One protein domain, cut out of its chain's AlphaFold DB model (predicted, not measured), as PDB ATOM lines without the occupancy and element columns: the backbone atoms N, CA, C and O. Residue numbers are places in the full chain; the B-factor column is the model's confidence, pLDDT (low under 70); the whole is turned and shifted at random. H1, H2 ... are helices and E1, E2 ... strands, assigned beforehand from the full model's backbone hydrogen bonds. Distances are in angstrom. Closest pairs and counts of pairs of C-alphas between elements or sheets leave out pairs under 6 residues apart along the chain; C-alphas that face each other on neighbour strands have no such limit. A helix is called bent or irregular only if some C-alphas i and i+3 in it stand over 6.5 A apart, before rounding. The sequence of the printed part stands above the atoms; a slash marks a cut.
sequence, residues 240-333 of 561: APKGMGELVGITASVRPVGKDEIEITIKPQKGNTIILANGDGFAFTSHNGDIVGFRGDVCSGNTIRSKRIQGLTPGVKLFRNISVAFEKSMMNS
ATOM      1  N   ALA A 240     198.729 265.717 238.831       72.25
ATOM      2  CA  ALA A 240     198.843 264.533 239.684       72.25
ATOM      3  C   ALA A 240     200.025 264.600 240.680       72.25
ATOM      4  O   ALA A 240     200.714 263.591 240.877       72.25
ATOM      5  N   PRO A 241     200.297 265.737 241.356       66.06
ATOM      6  CA  PRO A 241     201.506 265.904 242.170       66.06
ATOM      7  C   PRO A 241     201.571 264.970 243.388       66.06
ATOM      8  O   PRO A 241     202.645 264.790 243.964       66.06
ATOM      9  N   LYS A 242     200.450 264.353 243.784       72.44
ATOM     10  CA  LYS A 242     200.377 263.377 244.883       72.44
ATOM     11  C   LYS A 242     200.369 261.915 244.418       72.44
ATOM     12  O   LYS A 242     200.191 261.060 245.266       72.44
ATOM     13  N   GLY A 243     200.576 261.631 243.127       70.19
ATOM     14  CA  GLY A 243     200.591 260.270 242.578       70.19
ATOM     15  C   GLY A 243     199.217 259.595 242.624       70.19
ATOM     16  O   GLY A 243     198.777 259.130 243.669       70.19
ATOM     17  N   MET A 244     198.518 259.540 241.488       73.88
ATOM     18  CA  MET A 244     197.159 258.974 241.429       73.88
ATOM     19  C   MET A 244     197.135 257.443 241.290       73.88
ATOM     20  O   MET A 244     196.106 256.831 241.559       73.88
ATOM     21  N   GLY A 245     198.266 256.826 240.932       79.75
ATOM     22  CA  GLY A 245     198.374 255.387 240.689       79.75
ATOM     23  C   GLY A 245     198.048 254.995 239.246       79.75
ATOM     24  O   GLY A 245     198.185 255.798 238.321       79.75
ATOM     25  N   GLU A 246     197.651 253.742 239.052       84.88
ATOM     26  CA  GLU A 246     197.344 253.147 237.749       84.88
ATOM     27  C   GLU A 246     196.026 253.700 237.193       84.88
ATOM     28  O   GLU A 246     195.015 253.689 237.887       84.88
ATOM     29  N   LEU A 247     195.988 254.157 235.940       86.12
ATOM     30  CA  LEU A 247     194.728 254.574 235.314       86.12
ATOM     31  C   LEU A 247     193.840 253.346 235.063       86.12
ATOM     32  O   LEU A 247     194.171 252.518 234.215       86.12
ATOM     33  N   VAL A 248     192.693 253.258 235.748       88.88
ATOM     34  CA  VAL A 248     191.770 252.122 235.583       88.88
ATOM     35  C   VAL A 248     190.722 252.336 234.490       88.88
ATOM     36  O   VAL A 248     190.182 251.385 233.930       88.88
ATOM     37  N   GLY A 249     190.441 253.588 234.139       90.94
ATOM     38  CA  GLY A 249     189.521 253.911 233.055       90.94
ATOM     39  C   GLY A 249     188.826 255.244 233.255       90.94
ATOM     40  O   GLY A 249     189.298 256.113 233.987       90.94
ATOM     41  N   ILE A 250     187.692 255.399 232.579       93.31
ATOM     42  CA  ILE A 250     186.823 256.572 232.695       93.31
ATOM     43  C   ILE A 250     185.506 256.134 233.330       93.31
ATOM     44  O   ILE A 250     184.967 255.087 232.969       93.31
ATOM     45  N   THR A 251     184.968 256.916 234.261       94.25
ATOM     46  CA  THR A 251     183.641 256.667 234.833       94.25
ATOM     47  C   THR A 251     182.574 256.758 233.737       94.25
ATOM     48  O   THR A 251     182.357 257.806 233.136       94.25
ATOM     49  N   ALA A 252     181.905 255.647 233.438       94.94
ATOM     50  CA  ALA A 252     180.819 255.590 232.463       94.94
ATOM     51  C   ALA A 252     179.492 256.049 233.080       94.94
ATOM     52  O   ALA A 252     178.748 256.806 232.465       94.94
ATOM     53  N   SER A 253     179.216 255.628 234.315       95.31
ATOM     54  CA  SER A 253     178.040 256.050 235.075       95.31
ATOM     55  C   SER A 253     178.314 256.019 236.573       95.31
ATOM     56  O   SER A 253     179.089 255.186 237.045       95.31
ATOM     57  N   VAL A 254     177.630 256.887 237.316       94.88
ATOM     58  CA  VAL A 254     177.623 256.913 238.783       94.88
ATOM     59  C   VAL A 254     176.162 256.932 239.221       94.88
ATOM     60  O   VAL A 254     175.435 257.857 238.864       94.88
ATOM     61  N   ARG A 255     175.710 255.895 239.930       94.69
ATOM     62  CA  ARG A 255     174.302 255.720 240.322       94.69
ATOM     63  C   ARG A 255     174.187 255.517 241.832       94.69
ATOM     64  O   ARG A 255     174.963 254.732 242.369       94.69
ATOM     65  N   PRO A 256     173.242 256.170 242.526       92.62
ATOM     66  CA  PRO A 256     172.934 255.834 243.913       92.62
ATOM     67  C   PRO A 256     172.428 254.392 244.017       92.62
ATOM     68  O   PRO A 256     171.591 253.973 243.217       92.62
ATOM     69  N   VAL A 257     172.912 253.645 245.005       88.81
ATOM     70  CA  VAL A 257     172.443 252.290 245.332       88.81
ATOM     71  C   VAL A 257     172.258 252.210 246.841       88.81
ATOM     72  O   VAL A 257     173.185 251.899 247.565       88.81
ATOM     73  N   GLY A 258     171.063 252.532 247.332       83.56
ATOM     74  CA  GLY A 258     170.790 252.631 248.771       83.56
ATOM     75  C   GLY A 258     170.956 254.051 249.322       83.56
ATOM     76  O   GLY A 258     171.011 255.020 248.566       83.56
ATOM     77  N   LYS A 259     170.967 254.181 250.657       81.62
ATOM     78  CA  LYS A 259     170.861 255.484 251.341       81.62
ATOM     79  C   LYS A 259     172.142 256.327 251.251       81.62
ATOM     80  O   LYS A 259     172.040 257.527 251.032       81.62
ATOM     81  N   ASP A 260     173.317 255.696 251.345       88.69
ATOM     82  CA  ASP A 260     174.628 256.373 251.406       88.69
ATOM     83  C   ASP A 260     175.713 255.698 250.546       88.69
ATOM     84  O   ASP A 260     176.913 255.833 250.795       88.69
ATOM     85  N   GLU A 261     175.302 254.981 249.503       93.81
ATOM     86  CA  GLU A 261     176.188 254.220 248.623       93.81
ATOM     87  C   GLU A 261     175.974 254.596 247.156       93.81
ATOM     88  O   GLU A 261     174.885 254.989 246.724       93.81
ATOM     89  N   ILE A 262     177.045 254.471 246.377       95.19
ATOM     90  CA  ILE A 262     177.035 254.659 244.933       95.19
ATOM     91  C   ILE A 262     177.671 253.461 244.237       95.19
ATOM     92  O   ILE A 262     178.595 252.828 244.745       95.19
ATOM     93  N   GLU A 263     177.186 253.188 243.035       96.25
ATOM     94  CA  GLU A 263     177.755 252.242 242.095       96.25
ATOM     95  C   GLU A 263     178.350 253.024 240.931       96.25
ATOM     96  O   GLU A 263     177.684 253.820 240.261       96.25
ATOM     97  N   ILE A 264     179.627 252.778 240.691       96.31
ATOM     98  CA  ILE A 264     180.419 253.380 239.637       96.31
ATOM     99  C   ILE A 264     180.649 252.291 238.601       96.31
ATOM    100  O   ILE A 264     181.217 251.248 238.908       96.31
ATOM    101  N   THR A 265     180.223 252.526 237.367       95.31
ATOM    102  CA  THR A 265     180.612 251.679 236.234       95.31
ATOM    103  C   THR A 265     181.773 252.349 235.527       95.31
ATOM    104  O   THR A 265     181.673 253.522 235.163       95.31
ATOM    105  N   ILE A 266     182.871 251.627 235.325       94.75
ATOM    106  CA  ILE A 266     184.026 252.119 234.573       94.75
ATOM    107  C   ILE A 266     183.983 251.616 233.132       94.75
ATOM    108  O   ILE A 266     183.559 250.499 232.844       94.75
ATOM    109  N   LYS A 267     184.462 252.452 232.216       93.12
ATOM    110  CA  LYS A 267     184.858 252.055 230.870       93.12
ATOM    111  C   LYS A 267     186.381 251.907 230.871       93.12
ATOM    112  O   LYS A 267     187.070 252.935 230.902       93.12
ATOM    113  N   PRO A 268     186.915 250.671 230.870       85.88
ATOM    114  CA  PRO A 268     188.352 250.447 230.823       85.88
ATOM    115  C   PRO A 268     188.964 251.047 229.559       85.88
ATOM    116  O   PRO A 268     188.301 251.194 228.524       85.88
ATOM    117  N   GLN A 269     190.249 251.383 229.627       79.69
ATOM    118  CA  GLN A 269     190.982 251.804 228.440       79.69
ATOM    119  C   GLN A 269     191.170 250.610 227.491       79.69
ATOM    120  O   GLN A 269     191.410 249.483 227.923       79.69
ATOM    121  N   LYS A 270     191.044 250.850 226.180       72.62
ATOM    122  CA  LYS A 270     191.183 249.807 225.155       72.62
ATOM    123  C   LYS A 270     192.559 249.134 225.289       72.62
ATOM    124  O   LYS A 270     193.570 249.829 225.250       72.62
ATOM    125  N   GLY A 271     192.577 247.809 225.449       67.19
ATOM    126  CA  GLY A 271     193.801 247.018 225.637       67.19
ATOM    127  C   GLY A 271     194.228 246.785 227.094       67.19
ATOM    128  O   GLY A 271     195.177 246.041 227.306       67.19
ATOM    129  N   ASN A 272     193.531 247.356 228.085       67.31
ATOM    130  CA  ASN A 272     193.802 247.112 229.504       67.31
ATOM    131  C   ASN A 272     192.782 246.128 230.100       67.31
ATOM    132  O   ASN A 272     191.606 246.462 230.258       67.31
ATOM    133  N   THR A 273     193.241 244.934 230.479       67.81
ATOM    134  CA  THR A 273     192.464 243.992 231.299       67.81
ATOM    135  C   THR A 273     192.735 244.299 232.765       67.81
ATOM    136  O   THR A 273     193.734 243.855 233.327       67.81
ATOM    137  N   ILE A 274     191.870 245.095 233.390       75.19
ATOM    138  CA  ILE A 274     192.022 245.461 234.800       75.19
ATOM    139  C   ILE A 274     191.115 244.576 235.642       75.19
ATOM    140  O   ILE A 274     189.898 244.580 235.480       75.19
ATOM    141  N   ILE A 275     191.724 243.837 236.566       86.06
ATOM    142  CA  ILE A 275     191.006 243.053 237.568       86.06
ATOM    143  C   ILE A 275     190.903 243.908 238.827       86.06
ATOM    144  O   ILE A 275     191.921 244.245 239.442       86.06
ATOM    145  N   LEU A 276     189.675 244.285 239.173       91.00
ATOM    146  CA  LEU A 276     189.355 245.007 240.398       91.00
ATOM    147  C   LEU A 276     189.164 244.018 241.550       91.00
ATOM    148  O   LEU A 276     188.619 242.932 241.350       91.00
ATOM    149  N   ALA A 277     189.581 244.399 242.754       92.94
ATOM    150  CA  ALA A 277     189.388 243.594 243.955       92.94
ATOM    151  C   ALA A 277     188.678 244.388 245.055       92.94
ATOM    152  O   ALA A 277     188.872 245.595 245.202       92.94
ATOM    153  N   ASN A 278     187.880 243.695 245.873       94.62
ATOM    154  CA  ASN A 278     187.276 244.297 247.060       94.62
ATOM    155  C   ASN A 278     188.366 244.883 247.966       94.62
ATOM    156  O   ASN A 278     189.338 244.208 248.318       94.62
ATOM    157  N   GLY A 279     188.164 246.133 248.368       93.44
ATOM    158  CA  GLY A 279     189.100 246.909 249.166       93.44
ATOM    159  C   GLY A 279     190.154 247.675 248.367       93.44
ATOM    160  O   GLY A 279     190.952 248.356 249.010       93.44
ATOM    161  N   ASP A 280     190.173 247.595 247.029       93.44
ATOM    162  CA  ASP A 280     191.045 248.440 246.204       93.44
ATOM    163  C   ASP A 280     190.819 249.931 246.529       93.44
ATOM    164  O   ASP A 280     189.700 250.384 246.799       93.44
ATOM    165  N   GLY A 281     191.915 250.689 246.528       92.62
ATOM    166  CA  GLY A 281     191.910 252.136 246.715       92.62
ATOM    167  C   GLY A 281     191.892 252.841 245.369       92.62
ATOM    168  O   GLY A 281     192.708 252.545 244.493       92.62
ATOM    169  N   PHE A 282     190.977 253.790 245.216       92.06
ATOM    170  CA  PHE A 282     190.790 254.569 244.002       92.06
ATOM    171  C   PHE A 282     190.986 256.057 244.262       92.06
ATOM    172  O   PHE A 282     190.791 256.541 245.376       92.06
ATOM    173  N   ALA A 283     191.359 256.794 243.220       91.00
ATOM    174  CA  ALA A 283     191.516 258.237 243.261       91.00
ATOM    175  C   ALA A 283     191.095 258.895 241.943       91.00
ATOM    176  O   ALA A 283     191.225 258.313 240.865       91.00
ATOM    177  N   PHE A 284     190.618 260.133 242.028       88.88
ATOM    178  CA  PHE A 284     190.329 260.984 240.874       88.88
ATOM    179  C   PHE A 284     190.587 262.455 241.210       88.88
ATOM    180  O   PHE A 284     190.696 262.828 242.379       88.88
ATOM    181  N   THR A 285     190.670 263.296 240.182       84.75
ATOM    182  CA  THR A 285     190.755 264.752 240.337       84.75
ATOM    183  C   THR A 285     189.356 265.359 240.252       84.75
ATOM    184  O   THR A 285     188.657 265.158 239.258       84.75
ATOM    185  N   SER A 286     188.940 266.096 241.282       82.69
ATOM    186  CA  SER A 286     187.674 266.833 241.309       82.69
ATOM    187  C   SER A 286     187.698 268.028 240.346       82.69
ATOM    188  O   SER A 286     188.756 268.444 239.868       82.69
ATOM    189  N   HIS A 287     186.541 268.649 240.102       78.25
ATOM    190  CA  HIS A 287     186.459 269.872 239.290       78.25
ATOM    191  C   HIS A 287     187.275 271.047 239.868       78.25
ATOM    192  O   HIS A 287     187.677 271.934 239.122       78.25
ATOM    193  N   ASN A 288     187.540 271.049 241.181       71.94
ATOM    194  CA  ASN A 288     188.350 272.066 241.859       71.94
ATOM    195  C   ASN A 288     189.860 271.780 241.780       71.94
ATOM    196  O   ASN A 288     190.662 272.594 242.229       71.94
ATOM    197  N   GLY A 289     190.255 270.643 241.197       69.56
ATOM    198  CA  GLY A 289     191.650 270.210 241.117       69.56
ATOM    199  C   GLY A 289     192.120 269.384 242.318       69.56
ATOM    200  O   GLY A 289     193.279 268.970 242.345       69.56
ATOM    201  N   ASP A 290     191.243 269.104 243.284       77.44
ATOM    202  CA  ASP A 290     191.581 268.288 244.448       77.44
ATOM    203  C   ASP A 290     191.653 266.807 244.079       77.44
ATOM    204  O   ASP A 290     190.799 266.287 243.361       77.44
ATOM    205  N   ILE A 291     192.651 266.102 244.608       80.69
ATOM    206  CA  ILE A 291     192.730 264.645 244.483       80.69
ATOM    207  C   ILE A 291     191.877 264.029 245.593       80.69
ATOM    208  O   ILE A 291     192.210 264.156 246.772       80.69
ATOM    209  N   VAL A 292     190.800 263.349 245.206       87.88
ATOM    210  CA  VAL A 292     189.865 262.672 246.111       87.88
ATOM    211  C   VAL A 292     190.113 261.172 246.037       87.88
ATOM    212  O   VAL A 292     190.043 260.583 244.959       87.88
ATOM    213  N   GLY A 293     190.417 260.563 247.184       90.44
ATOM    214  CA  GLY A 293     190.593 259.119 247.326       90.44
ATOM    215  C   GLY A 293     189.365 258.448 247.941       90.44
ATOM    216  O   GLY A 293     188.701 259.040 248.788       90.44
ATOM    217  N   PHE A 294     189.078 257.210 247.546       92.88
ATOM    218  CA  PHE A 294     188.027 256.386 248.145       92.88
ATOM    219  C   PHE A 294     188.357 254.895 248.057       92.88
ATOM    220  O   PHE A 294     189.243 254.478 247.313       92.88
ATOM    221  N   ARG A 295     187.634 254.078 248.823       94.69
ATOM    222  CA  ARG A 295     187.775 252.619 248.838       94.69
ATOM    223  C   ARG A 295     186.627 251.973 248.070       94.69
ATOM    224  O   ARG A 295     185.474 252.323 248.307       94.69
ATOM    225  N   GLY A 296     186.922 251.028 247.183       95.06
ATOM    226  CA  GLY A 296     185.899 250.172 246.583       95.06
ATOM    227  C   GLY A 296     185.530 249.046 247.540       95.06
ATOM    228  O   GLY A 296     186.339 248.153 247.776       95.06
ATOM    229  N   ASP A 297     184.327 249.075 248.100       94.38
ATOM    230  CA  ASP A 297     183.876 248.079 249.075       94.38
ATOM    231  C   ASP A 297     183.493 246.761 248.389       94.38
ATOM    232  O   ASP A 297     183.892 245.688 248.845       94.38
ATOM    233  N   VAL A 298     182.798 246.849 247.247       94.50
ATOM    234  CA  VAL A 298     182.461 245.699 246.395       94.50
ATOM    235  C   VAL A 298     182.847 246.011 244.956       94.50
ATOM    236  O   VAL A 298     182.318 246.944 244.361       94.50
ATOM    237  N   CYS A 299     183.759 245.233 244.387       94.25
ATOM    238  CA  CYS A 299     184.201 245.347 243.004       94.25
ATOM    239  C   CYS A 299     183.821 244.076 242.238       94.25
ATOM    240  O   CYS A 299     184.108 242.970 242.694       94.25
ATOM    241  N   SER A 300     183.186 244.224 241.076       92.25
ATOM    242  CA  SER A 300     182.788 243.092 240.235       92.25
ATOM    243  C   SER A 300     182.861 243.463 238.758       92.25
ATOM    244  O   SER A 300     182.176 244.374 238.297       92.25
ATOM    245  N   GLY A 301     183.722 242.784 238.000       90.38
ATOM    246  CA  GLY A 301     184.008 243.163 236.615       90.38
ATOM    247  C   GLY A 301     184.443 244.629 236.521       90.38
ATOM    248  O   GLY A 301     185.478 245.004 237.062       90.38
ATOM    249  N   ASN A 302     183.619 245.456 235.872       92.69
ATOM    250  CA  ASN A 302     183.848 246.893 235.690       92.69
ATOM    251  C   ASN A 302     182.994 247.771 236.622       92.69
ATOM    252  O   ASN A 302     182.817 248.961 236.351       92.69
ATOM    253  N   THR A 303     182.409 247.212 237.682       94.12
ATOM    254  CA  THR A 303     181.618 247.976 238.651       94.12
ATOM    255  C   THR A 303     182.320 248.062 240.000       94.12
ATOM    256  O   THR A 303     182.975 247.120 240.448       94.12
ATOM    257  N   ILE A 304     182.192 249.224 240.636       96.19
ATOM    258  CA  ILE A 304     182.737 249.534 241.958       96.19
ATOM    259  C   ILE A 304     181.602 250.112 242.796       96.19
ATOM    260  O   ILE A 304     181.042 251.149 242.447       96.19
ATOM    261  N   ARG A 305     181.284 249.470 243.915       95.69
ATOM    262  CA  ARG A 305     180.400 250.010 244.946       95.69
ATOM    263  C   ARG A 305     181.227 250.632 246.061       95.69
ATOM    264  O   ARG A 305     182.223 250.050 246.490       95.69
ATOM    265  N   SER A 306     180.823 251.812 246.510       95.12
ATOM    266  CA  SER A 306     181.482 252.553 247.587       95.12
ATOM    267  C   SER A 306     180.473 253.440 248.313       95.12
ATOM    268  O   SER A 306     179.376 253.686 247.804       95.12
ATOM    269  N   LYS A 307     180.864 253.982 249.469       93.31
ATOM    270  CA  LYS A 307     180.153 255.100 250.102       93.31
ATOM    271  C   LYS A 307     180.026 256.281 249.138       93.31
ATOM    272  O   LYS A 307     180.825 256.449 248.219       93.31
ATOM    273  N   ARG A 308     179.023 257.131 249.358       90.25
ATOM    274  CA  ARG A 308     178.800 258.327 248.540       90.25
ATOM    275  C   ARG A 308     180.043 259.224 248.516       90.25
ATOM    276  O   ARG A 308     180.545 259.641 249.556       90.25
ATOM    277  N   ILE A 309     180.501 259.550 247.309       90.19
ATOM    278  CA  ILE A 309     181.692 260.366 247.054       90.19
ATOM    279  C   ILE A 309     181.265 261.680 246.410       90.19
ATOM    280  O   ILE A 309     180.597 261.696 245.374       90.19
ATOM    281  N   GLN A 310     181.646 262.799 247.022       84.06
ATOM    282  CA  GLN A 310     181.325 264.121 246.497       84.06
ATOM    283  C   GLN A 310     182.174 264.436 245.257       84.06
ATOM    284  O   GLN A 310     183.380 264.201 245.238       84.06
ATOM    285  N   GLY A 311     181.541 264.984 244.219       83.19
ATOM    286  CA  GLY A 311     182.232 265.467 243.018       83.19
ATOM    287  C   GLY A 311     182.620 264.395 241.996       83.19
ATOM    288  O   GLY A 311     183.218 264.744 240.980       83.19
ATOM    289  N   LEU A 312     182.275 263.120 242.216       90.81
ATOM    290  CA  LEU A 312     182.480 262.068 241.220       90.81
ATOM    291  C   LEU A 312     181.311 262.032 240.228       90.81
ATOM    292  O   LEU A 312     180.183 261.699 240.589       90.81
ATOM    293  N   THR A 313     181.590 262.346 238.968       90.81
ATOM    294  CA  THR A 313     180.614 262.361 237.870       90.81
ATOM    295  C   THR A 313     181.063 261.451 236.719       90.81
ATOM    296  O   THR A 313     182.222 261.018 236.692       90.81
ATOM    297  N   PRO A 314     180.173 261.106 235.769       93.75
ATOM    298  CA  PRO A 314     180.569 260.447 234.525       93.75
ATOM    299  C   PRO A 314     181.589 261.273 233.723       93.75
ATOM    300  O   PRO A 314     181.547 262.501 233.729       93.75
ATOM    301  N   GLY A 315     182.487 260.596 233.007       91.19
ATOM    302  CA  GLY A 315     183.529 261.206 232.172       91.19
ATOM    303  C   GLY A 315     184.855 261.487 232.891       91.19
ATOM    304  O   GLY A 315     185.809 261.943 232.261       91.19
ATOM    305  N   VAL A 316     184.954 261.180 234.185       90.44
ATOM    306  CA  VAL A 316     186.150 261.414 235.001       90.44
ATOM    307  C   VAL A 316     187.126 260.243 234.875       90.44
ATOM    308  O   VAL A 316     186.733 259.078 234.917       90.44
ATOM    309  N   LYS A 317     188.423 260.543 234.744       90.38
ATOM    310  CA  LYS A 317     189.481 259.525 234.809       90.38
ATOM    311  C   LYS A 317     189.602 259.002 236.236       90.38
ATOM    312  O   LYS A 317     189.838 259.780 237.158       90.38
ATOM    313  N   LEU A 318     189.481 257.690 236.390       90.81
ATOM    314  CA  LEU A 318     189.618 257.008 237.665       90.81
ATOM    315  C   LEU A 318     190.948 256.260 237.707       90.81
ATOM    316  O   LEU A 318     191.294 255.549 236.765       90.81
ATOM    317  N   PHE A 319     191.675 256.402 238.807       89.75
ATOM    318  CA  PHE A 319     192.954 255.746 239.044       89.75
ATOM    319  C   PHE A 319     192.864 254.809 240.251       89.75
ATOM    320  O   PHE A 319     192.053 255.037 241.143       89.75
ATOM    321  N   ARG A 320     193.701 253.772 240.291       89.44
ATOM    322  CA  ARG A 320     193.881 252.862 241.424       89.44
ATOM    323  C   ARG A 320     195.227 253.133 242.080       89.44
ATOM    324  O   ARG A 320     196.272 252.900 241.475       89.44
ATOM    325  N   ASN A 321     195.197 253.601 243.322       87.25
ATOM    326  CA  ASN A 321     196.396 253.901 244.107       87.25
ATOM    327  C   ASN A 321     196.771 252.778 245.087       87.25
ATOM    328  O   ASN A 321     197.903 252.762 245.569       87.25
ATOM    329  N   ILE A 322     195.854 251.844 245.363       89.12
ATOM    330  CA  ILE A 322     196.098 250.655 246.187       89.12
ATOM    331  C   ILE A 322     195.465 249.448 245.495       89.12
ATOM    332  O   ILE A 322     194.257 249.430 245.264       89.12
ATOM    333  N   SER A 323     196.274 248.428 245.199       91.19
ATOM    334  CA  SER A 323     195.797 247.129 244.718       91.19
ATOM    335  C   SER A 323     195.903 246.092 245.833       91.19
ATOM    336  O   SER A 323     196.998 245.654 246.181       91.19
ATOM    337  N   VAL A 324     194.766 245.659 246.378       92.12
ATOM    338  CA  VAL A 324     194.730 244.688 247.486       92.12
ATOM    339  C   VAL A 324     195.311 243.344 247.064       92.12
ATOM    340  O   VAL A 324     196.027 242.706 247.837       92.12
ATOM    341  N   ALA A 325     195.026 242.906 245.837       90.75
ATOM    342  CA  ALA A 325     195.572 241.664 245.300       90.75
ATOM    343  C   ALA A 325     197.108 241.710 245.228       90.75
ATOM    344  O   ALA A 325     197.775 240.751 245.614       90.75
ATOM    345  N   PHE A 326     197.666 242.843 244.795       91.44
ATOM    346  CA  PHE A 326     199.109 243.027 244.715       91.44
ATOM    347  C   PHE A 326     199.765 243.074 246.098       91.44
ATOM    348  O   PHE A 326     200.716 242.330 246.338       91.44
ATOM    349  N   GLU A 327     199.211 243.851 247.032       91.69
ATOM    350  CA  GLU A 327     199.699 243.909 248.416       91.69
ATOM    351  C   GLU A 327     199.698 242.517 249.066       91.69
ATOM    352  O   GLU A 327     200.699 242.100 249.649       91.69
ATOM    353  N   LYS A 328     198.620 241.738 248.887       91.88
ATOM    354  CA  LYS A 328     198.559 240.345 249.358       91.88
ATOM    355  C   LYS A 328     199.626 239.469 248.707       91.88
ATOM    356  O   LYS A 328     200.276 238.705 249.412       91.88
ATOM    357  N   SER A 329     199.830 239.581 247.392       91.38
ATOM    358  CA  SER A 329     200.849 238.790 246.687       91.38
ATOM    359  C   SER A 329     202.255 239.046 247.237       91.38
ATOM    360  O   SER A 329     203.008 238.102 247.467       91.38
ATOM    361  N   MET A 330     202.573 240.305 247.539       90.81
ATOM    362  CA  MET A 330     203.859 240.718 248.089       90.81
ATOM    363  C   MET A 330     204.025 240.311 249.559       90.81
ATOM    364  O   MET A 330     205.125 239.950 249.970       90.81
ATOM    365  N   MET A 331     202.956 240.352 250.358       87.75
ATOM    366  CA  MET A 331     203.004 239.950 251.768       87.75
ATOM    367  C   MET A 331     203.065 238.430 251.953       87.75
ATOM    368  O   MET A 331     203.760 237.958 252.848       87.75
ATOM    369  N   ASN A 332     202.384 237.670 251.094       90.75
ATOM    370  CA  ASN A 332     202.306 236.210 251.194       90.75
ATOM    371  C   ASN A 332     203.477 235.487 250.517       90.75
ATOM    372  O   ASN A 332     203.625 234.279 250.694       90.75
ATOM    373  N   SER A 333     204.309 236.205 249.758       88.44
ATOM    374  CA  SER A 333     205.432 235.629 249.012       88.44
ATOM    375  C   SER A 333     206.757 236.197 249.532       88.44
ATOM    376  O   SER A 333     207.313 237.124 248.934       88.44
TER     377      SER A 333
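This is residues 240 to 333 of the 561 residues of the protein "DUF3656 domain-containing protein" of Rikenellaceae bacterium (UniProt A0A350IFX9). One sheet of seven strands curls into a small, partly closed barrel, folded back on itself at the long, bent strand E1; residues 327 to 333, mostly H1, stick out from it. Leaf E4, E3, E7 faces leaf E2, E6, E5. The printed part has 94 residues, with E1 to E7 and then H1 along the chain; the class is mostly strand, with strands holding 42 of the 51 residues in named elements, and the antiparallel sheet's order is E4, E3, E7, E1, E2, E6, E5. It is compact, with a radius of gyration of the C-alphas of 12.9 A and spans of 39 by 32 by 25 A.

The strongly twisted sheet is a folded sheet, bent back into two leaves that face each other, with E1, residues 246 to 256, as the hinge. E1 bends by 70 degrees at residue 252. Its residues 246 to 250 pair with E7, residues 317 to 322, antiparallel at 112 degrees; N 320 and O 246 are 2.7 A apart, within hydrogen-bond range. Its residues 250 to 256 pair with E2, residues 261 to 267, in a hairpin, with N 252 and O 265 at 2.7 A. E7 also neighbours E3, residues 281 to 285, with N 283 and O 319 at 2.8 A. E3 forms a hairpin with edge strand E4, residues 291 to 295, with N 282 and O 294 at 2.8 A. E2 also neighbours E6, residues 303 to 307, with N 262 and O 306 at 2.8 A. E6 forms a hairpin with edge strand E5, residues 298 to 300, with N 305 and O 298 at 2.8 A. The closest C-alphas of E4 and E6, those of Arg 295 and Ser 306, are 6.4 A apart. H1, residues 324 to 332, is not on the sheet; every O i to N i+4 pair in it is within hydrogen-bond range.

E1 measures 25.3 A from C-alpha 246 at (197.344, 253.147, 237.749) to C-alpha 256. E2 measures 19.9 A. H1, 12.0 A, ends with C-alpha 332 at (202.306, 236.210, 251.194).

The C-alphas farthest apart, those of Asn 288 and Ser 333, are 40.9 A apart. The printed part has no cut. The link E2 to E3, residues 268 to 280, is long. Confidence is under 70 at residues 241, 271 to 273 and 289.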